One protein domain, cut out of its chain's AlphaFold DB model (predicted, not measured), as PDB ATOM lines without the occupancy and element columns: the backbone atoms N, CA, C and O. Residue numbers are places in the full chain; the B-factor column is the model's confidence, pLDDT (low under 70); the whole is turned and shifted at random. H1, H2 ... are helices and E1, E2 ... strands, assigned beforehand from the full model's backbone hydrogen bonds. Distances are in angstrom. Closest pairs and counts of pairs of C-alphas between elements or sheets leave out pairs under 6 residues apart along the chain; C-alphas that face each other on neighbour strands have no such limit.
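This is residues 2 to 53 of the 202 residues of the protein "Glutathione S-transferase" of Mytilus galloprovincialis (UniProt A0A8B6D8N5). A two-stranded hairpin, E1 and E2, lies between two helices: H2 packs on it with residues 39 to 46, while the one-turn helix H1 comes near E2 toward the other end of the long axis. A stretch with no named element, residues 2 to 16, runs along the outside before H1, and residues 47 to 53, of which 47 to 49 belong to H2, stick out at the opposite end. The printed part has 52 residues, with two named helices and two named strands in the order H1, E1, E2, H2; the sheet, of order E1 - E2, is antiparallel. The class is mixed, helices and strands, though under half of the residues, 23 of 52, are in named elements. The whole is only just loose, close to compact, with a radius of gyration of the C-alphas of 12.0 A, and its outline is elongated, 37 by 21 by 19 A.

The printed part begins with Ile 2, its C-alpha at (-142.056, 143.671, -16.356), and residues 2 to 16 hold no named element. H1 follows as residues 17 to 20, beginning at C-alpha 17, (-161.063, 141.837, -5.560). E1 is residues 28 to 31, 10.1 A from first to last C-alpha. E2 is residues 34 to 37, 10.2 A long. H2, residues 39 to 49, is 15.4 A long and ends at C-alpha 49, (-145.785, 129.925, -19.501).

H1 and E2 have one pair of C-alphas within 8 A, those of Arg 20 and Val 35, 6.8 A apart. E1 and E2 form a hairpin, antiparallel, with 161 degrees between their directions. Across this pair N 29 and O 36 are within hydrogen-bond range at 2.8 A, and N 34 and O 31 at 2.9 A. E2 and H2 come closest at the C-alphas of Val 36 and Cys 42, 5.9 A apart. The closest C-alphas of E1 and H2 are those of Leu 29 and Cys 42, 6.6 A apart. H1 and H2 are apart. In H2 every O i to N i+4 pair is within hydrogen-bond range; H1 is too short for such a pair, and its one O i to N i+3 pair is within range.

The two C-alphas farthest apart are those of His 12 and Glu 52, at 37.2 A. Residues 47 to 53 stand free. The links from E1 to E2 and from E2 to H2 are tight, and the link from H1 to E1, seven residues, is short. The printed part has no cut. The mean pLDDT of the printed part is 94.5, and no printed residue is under 70 in this predicted model.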
ATOM      1  N   ILE A   2    -141.475 142.612 -17.180       81.88
ATOM      2  CA  ILE A   2    -142.056 143.671 -16.356       81.88
ATOM      3  C   ILE A   2    -143.415 143.148 -15.895       81.88
ATOM      4  O   ILE A   2    -144.198 142.689 -16.724       81.88
ATOM      5  N   HIS A   3    -143.652 143.155 -14.590       89.94
ATOM      6  CA  HIS A   3    -144.960 142.909 -13.997       89.94
ATOM      7  C   HIS A   3    -145.321 144.120 -13.138       89.94
ATOM      8  O   HIS A   3    -144.435 144.846 -12.685       89.94
ATOM      9  N   GLU A   4    -146.612 144.324 -12.926       94.06
ATOM     10  CA  GLU A   4    -147.127 145.314 -11.987       94.06
ATOM     11  C   GLU A   4    -147.522 144.606 -10.688       94.06
ATOM     12  O   GLU A   4    -148.120 143.528 -10.722       94.06
ATOM     13  N   LEU A   5    -147.168 145.196  -9.544       93.12
ATOM     14  CA  LEU A   5    -147.548 144.697  -8.226       93.12
ATOM     15  C   LEU A   5    -148.639 145.591  -7.640       93.12
ATOM     16  O   LEU A   5    -148.390 146.752  -7.325       93.12
ATOM     17  N   VAL A   6    -149.820 145.019  -7.415       94.38
ATOM     18  CA  VAL A   6    -150.925 145.695  -6.726       94.38
ATOM     19  C   VAL A   6    -151.104 145.071  -5.344       94.38
ATOM     20  O   VAL A   6    -151.659 143.979  -5.206       94.38
ATOM     21  N   ASN A   7    -150.629 145.762  -4.307       94.19
ATOM     22  CA  ASN A   7    -150.820 145.333  -2.921       94.19
ATOM     23  C   ASN A   7    -152.274 145.534  -2.473       94.19
ATOM     24  O   ASN A   7    -152.926 146.516  -2.825       94.19
ATOM     25  N   ILE A   8    -152.782 144.603  -1.659       94.44
ATOM     26  CA  ILE A   8    -154.169 144.606  -1.183       94.44
ATOM     27  C   ILE A   8    -154.203 144.676   0.337       94.44
ATOM     28  O   ILE A   8    -153.699 143.788   1.022       94.44
ATOM     29  N   ASN A   9    -154.903 145.673   0.877       93.50
ATOM     30  CA  ASN A   9    -155.233 145.704   2.296       93.50
ATOM     31  C   ASN A   9    -156.266 144.607   2.613       93.50
ATOM     32  O   ASN A   9    -157.436 144.700   2.231       93.50
ATOM     33  N   LEU A  10    -155.852 143.552   3.323       93.19
ATOM     34  CA  LEU A  10    -156.715 142.392   3.582       93.19
ATOM     35  C   LEU A  10    -157.762 142.630   4.683       93.19
ATOM     36  O   LEU A  10    -158.706 141.843   4.790       93.19
ATOM     37  N   LYS A  11    -157.647 143.719   5.455       91.69
ATOM     38  CA  LYS A  11    -158.677 144.164   6.410       91.69
ATOM     39  C   LYS A  11    -159.756 145.000   5.715       91.69
ATOM     40  O   LYS A  11    -160.941 144.821   5.983       91.69
ATOM     41  N   HIS A  12    -159.354 145.851   4.775       92.50
ATOM     42  CA  HIS A  12    -160.228 146.716   3.982       92.50
ATOM     43  C   HIS A  12    -160.148 146.353   2.493       92.50
ATOM     44  O   HIS A  12    -159.698 147.142   1.664       92.50
ATOM     45  N   LYS A  13    -160.586 145.131   2.164       94.94
ATOM     46  CA  LYS A  13    -160.490 144.584   0.803       94.94
ATOM     47  C   LYS A  13    -161.295 145.438  -0.189       94.94
ATOM     48  O   LYS A  13    -162.480 145.688   0.068       94.94
ATOM     49  N   PRO A  14    -160.717 145.840  -1.336       95.75
ATOM     50  CA  PRO A  14    -161.465 146.553  -2.359       95.75
ATOM     51  C   PRO A  14    -162.555 145.651  -2.948       95.75
ATOM     52  O   PRO A  14    -162.384 144.435  -3.057       95.75
ATOM     53  N   LYS A  15    -163.691 146.243  -3.342       94.38
ATOM     54  CA  LYS A  15    -164.855 145.486  -3.843       94.38
ATOM     55  C   LYS A  15    -164.507 144.628  -5.062       94.38
ATOM     56  O   LYS A  15    -164.894 143.462  -5.104       94.38
ATOM     57  N   TRP A  16    -163.707 145.181  -5.974       94.19
ATOM     58  CA  TRP A  16    -163.299 144.525  -7.215       94.19
ATOM     59  C   TRP A  16    -162.486 143.244  -6.987       94.19
ATOM     60  O   TRP A  16    -162.492 142.365  -7.840       94.19
ATOM     61  N   LEU A  17    -161.835 143.058  -5.829       96.31
ATOM     62  CA  LEU A  17    -161.063 141.837  -5.560       96.31
ATOM     63  C   LEU A  17    -161.939 140.582  -5.672       96.31
ATOM     64  O   LEU A  17    -161.512 139.571  -6.221       96.31
ATOM     65  N   ARG A  18    -163.184 140.660  -5.182       95.50
ATOM     66  CA  ARG A  18    -164.132 139.537  -5.234       95.50
ATOM     67  C   ARG A  18    -164.704 139.290  -6.624       95.50
ATOM     68  O   ARG A  18    -165.170 138.187  -6.884       95.50
ATOM     69  N   GLU A  19    -164.648 140.286  -7.503       94.25
ATOM     70  CA  GLU A  19    -164.992 140.127  -8.920       94.25
ATOM     71  C   GLU A  19    -163.917 139.311  -9.653       94.25
ATOM     72  O   GLU A  19    -164.221 138.631 -10.626       94.25
ATOM     73  N   ARG A  20    -162.669 139.337  -9.158       94.62
ATOM     74  CA  ARG A  20    -161.541 138.562  -9.701       94.62
ATOM     75  C   ARG A  20    -161.431 137.177  -9.083       94.62
ATOM     76  O   ARG A  20    -161.290 136.194  -9.801       94.62
ATOM     77  N   TYR A  21    -161.526 137.096  -7.758       95.88
ATOM     78  CA  TYR A  21    -161.540 135.831  -7.036       95.88
ATOM     79  C   TYR A  21    -162.585 135.879  -5.913       95.88
ATOM     80  O   TYR A  21    -162.370 136.588  -4.927       95.88
ATOM     81  N   PRO A  22    -163.701 135.123  -5.996       95.19
ATOM     82  CA  PRO A  22    -164.786 135.199  -5.013       95.19
ATOM     83  C   PRO A  22    -164.367 134.990  -3.550       95.19
ATOM     84  O   PRO A  22    -164.956 135.598  -2.654       95.19
ATOM     85  N   ALA A  23    -163.320 134.196  -3.290       95.75
ATOM     86  CA  ALA A  23    -162.779 134.011  -1.940       95.75
ATOM     87  C   ALA A  23    -162.139 135.296  -1.366       95.75
ATOM     88  O   ALA A  23    -161.991 135.446  -0.151       95.75
ATOM     89  N   GLY A  24    -161.774 136.250  -2.227       95.31
ATOM     90  CA  GLY A  24    -161.122 137.500  -1.853       95.31
ATOM     91  C   GLY A  24    -159.756 137.274  -1.207       95.31
ATOM     92  O   GLY A  24    -159.424 137.962  -0.238       95.31
ATOM     93  N   LEU A  25    -159.020 136.265  -1.675       96.31
ATOM     94  CA  LEU A  25    -157.669 135.926  -1.229       96.31
ATOM     95  C   LEU A  25    -156.637 136.351  -2.282       96.31
ATOM     96  O   LEU A  25    -156.985 136.657  -3.420       96.31
ATOM     97  N   VAL A  26    -155.375 136.376  -1.871       96.88
ATOM     98  CA  VAL A  26    -154.202 136.655  -2.710       96.88
ATOM     99  C   VAL A  26    -153.211 135.487  -2.569       96.88
ATOM    100  O   VAL A  26    -153.245 134.815  -1.533       96.88
ATOM    101  N   PRO A  27    -152.329 135.231  -3.554       96.94
ATOM    102  CA  PRO A  27    -152.098 135.997  -4.785       96.94
ATOM    103  C   PRO A  27    -153.159 135.776  -5.872       96.94
ATOM    104  O   PRO A  27    -153.880 134.778  -5.873       96.94
ATOM    105  N   ILE A  28    -153.219 136.731  -6.801       97.25
ATOM    106  CA  ILE A  28    -153.945 136.647  -8.070       97.25
ATOM    107  C   ILE A  28    -152.988 137.134  -9.162       97.25
ATOM    108  O   ILE A  28    -152.389 138.198  -9.015       97.25
ATOM    109  N   LEU A  29    -152.862 136.376 -10.246       97.38
ATOM    110  CA  LEU A  29    -152.222 136.803 -11.484       97.38
ATOM    111  C   LEU A  29    -153.300 137.179 -12.497       97.38
ATOM    112  O   LEU A  29    -154.285 136.458 -12.660       97.38
ATOM    113  N   GLU A  30    -153.092 138.284 -13.201       95.56
ATOM    114  CA  GLU A  30    -153.930 138.689 -14.322       95.56
ATOM    115  C   GLU A  30    -153.066 138.917 -15.558       95.56
ATOM    116  O   GLU A  30    -152.059 139.625 -15.506       95.56
ATOM    117  N   LYS A  31    -153.462 138.312 -16.677       93.31
ATOM    118  CA  LYS A  31    -152.816 138.511 -17.973       93.31
ATOM    119  C   LYS A  31    -153.853 138.389 -19.081       93.31
ATOM    120  O   LYS A  31    -154.572 137.399 -19.140       93.31
ATOM    121  N   ASP A  32    -153.933 139.391 -19.954       92.56
ATOM    122  CA  ASP A  32    -154.858 139.415 -21.100       92.56
ATOM    123  C   ASP A  32    -156.326 139.126 -20.709       92.56
ATOM    124  O   ASP A  32    -157.055 138.418 -21.403       92.56
ATOM    125  N   GLY A  33    -156.754 139.641 -19.548       91.50
ATOM    126  CA  GLY A  33    -158.092 139.424 -18.982       91.50
ATOM    127  C   GLY A  33    -158.325 138.036 -18.369       91.50
ATOM    128  O   GLY A  33    -159.407 137.777 -17.844       91.50
ATOM    129  N   GLN A  34    -157.334 137.143 -18.408       94.88
ATOM    130  CA  GLN A  34    -157.372 135.853 -17.724       94.88
ATOM    131  C   GLN A  34    -156.874 136.007 -16.292       94.88
ATOM    132  O   GLN A  34    -155.861 136.662 -16.050       94.88
ATOM    133  N   VAL A  35    -157.580 135.377 -15.355       96.88
ATOM    134  CA  VAL A  35    -157.280 135.434 -13.925       96.88
ATOM    135  C   VAL A  35    -156.872 134.048 -13.437       96.88
ATOM    136  O   VAL A  35    -157.603 133.079 -13.642       96.88
ATOM    137  N   VAL A  36    -155.729 133.970 -12.758       98.00
ATOM    138  CA  VAL A  36    -155.231 132.770 -12.075       98.00
ATOM    139  C   VAL A  36    -155.066 133.106 -10.595       98.00
ATOM    140  O   VAL A  36    -154.527 134.151 -10.250       98.00
ATOM    141  N   TYR A  37    -155.560 132.251  -9.707       97.56
ATOM    142  CA  TYR A  37    -155.518 132.434  -8.253       97.56
ATOM    143  C   TYR A  37    -155.113 131.120  -7.578       97.56
ATOM    144  O   TYR A  37    -155.031 130.095  -8.247       97.56
ATOM    145  N   GLU A  38    -154.879 131.165  -6.263       95.94
ATOM    146  CA  GLU A  38    -154.129 130.167  -5.478       95.94
ATOM    147  C   GLU A  38    -152.628 130.193  -5.771       95.94
ATOM    148  O   GLU A  38    -152.193 130.141  -6.918       95.94
ATOM    149  N   SER A  39    -151.813 130.255  -4.718       96.19
ATOM    150  CA  SER A  39    -150.358 130.428  -4.839       96.19
ATOM    151  C   SER A  39    -149.683 129.314  -5.643       96.19
ATOM    152  O   SER A  39    -148.901 129.603  -6.546       96.19
ATOM    153  N   SER A  40    -150.019 128.050  -5.372       95.25
ATOM    154  CA  SER A  40    -149.447 126.903  -6.084       95.25
ATOM    155  C   SER A  40    -149.869 126.858  -7.554       95.25
ATOM    156  O   SER A  40    -149.044 126.566  -8.412       95.25
ATOM    157  N   VAL A  41    -151.119 127.214  -7.860       97.19
ATOM    158  CA  VAL A  41    -151.637 127.261  -9.237       97.19
ATOM    159  C   VAL A  41    -151.019 128.425 -10.014       97.19
ATOM    160  O   VAL A  41    -150.636 128.249 -11.166       97.19
ATOM    161  N   CYS A  42    -150.868 129.595  -9.384       97.50
ATOM    162  CA  CYS A  42    -150.165 130.739  -9.967       97.50
ATOM    163  C   CYS A  42    -148.727 130.371 -10.347       97.50
ATOM    164  O   CYS A  42    -148.275 130.691 -11.444       97.50
ATOM    165  N   ASN A  43    -148.025 129.666  -9.460       96.19
ATOM    166  CA  ASN A  43    -146.649 129.248  -9.697       96.19
ATOM    167  C   ASN A  43    -146.542 128.169 -10.784       96.19
ATOM    168  O   ASN A  43    -145.683 128.294 -11.656       96.19
ATOM    169  N   ASP A  44    -147.429 127.166 -10.782       95.38
ATOM    170  CA  ASP A  44    -147.505 126.150 -11.844       95.38
ATOM    171  C   ASP A  44    -147.768 126.821 -13.215       95.38
ATOM    172  O   ASP A  44    -147.081 126.532 -14.192       95.38
ATOM    173  N   TYR A  45    -148.696 127.785 -13.279       96.50
ATOM    174  CA  TYR A  45    -149.002 128.545 -14.497       96.50
ATOM    175  C   TYR A  45    -147.805 129.353 -15.018       96.50
ATOM    176  O   TYR A  45    -147.536 129.357 -16.219       96.50
ATOM    177  N   LEU A  46    -147.069 130.034 -14.131       95.69
ATOM    178  CA  LEU A  46    -145.880 130.793 -14.525       95.69
ATOM    179  C   LEU A  46    -144.749 129.881 -15.021       95.69
ATOM    180  O   LEU A  46    -144.111 130.227 -16.013       95.69
ATOM    181  N   ASP A  47    -144.534 128.729 -14.380       95.88
ATOM    182  CA  ASP A  47    -143.510 127.755 -14.791       95.88
ATOM    183  C   ASP A  47    -143.828 127.114 -16.156       95.88
ATOM    184  O   ASP A  47    -142.928 126.803 -16.936       95.88
ATOM    185  N   GLU A  48    -145.115 126.951 -16.483       95.31
ATOM    186  CA  GLU A  48    -145.564 126.477 -17.799       95.31
ATOM    187  C   GLU A  48    -145.489 127.564 -18.880       95.31
ATOM    188  O   GLU A  48    -145.105 127.280 -20.018       95.31
ATOM    189  N   MET A  49    -145.834 128.811 -18.548       94.62
ATOM    190  CA  MET A  49    -145.785 129.925 -19.501       94.62
ATOM    191  C   MET A  49    -144.364 130.383 -19.832       94.62
ATOM    192  O   MET A  49    -144.117 130.851 -20.946       94.62
ATOM    193  N   TYR A  50    -143.441 130.278 -18.877       93.19
ATOM    194  CA  TYR A  50    -142.067 130.753 -19.011       93.19
ATOM    195  C   TYR A  50    -141.097 129.596 -18.762       93.19
ATOM    196  O   TYR A  50    -140.638 129.411 -17.638       93.19
ATOM    197  N   PRO A  51    -140.748 128.824 -19.807       87.19
ATOM    198  CA  PRO A  51    -140.058 127.546 -19.641       87.19
ATOM    199  C   PRO A  51    -138.605 127.660 -19.161       87.19
ATOM    200  O   PRO A  51    -137.999 126.636 -18.868       87.19
ATOM    201  N   GLU A  52    -138.025 128.864 -19.098       92.19
ATOM    202  CA  GLU A  52    -136.639 129.074 -18.678       92.19
ATOM    203  C   GLU A  52    -136.501 130.257 -17.698       92.19
ATOM    204  O   GLU A  52    -136.873 131.383 -18.050       92.19
ATOM    205  N   PRO A  53    -135.913 130.051 -16.500       91.00
ATOM    206  CA  PRO A  53    -135.479 128.759 -15.963       91.00
ATOM    207  C   PRO A  53    -136.674 127.910 -15.507       91.00
ATOM    208  O   PRO A  53    -137.516 128.393 -14.753       91.00
TER     209      PRO A  53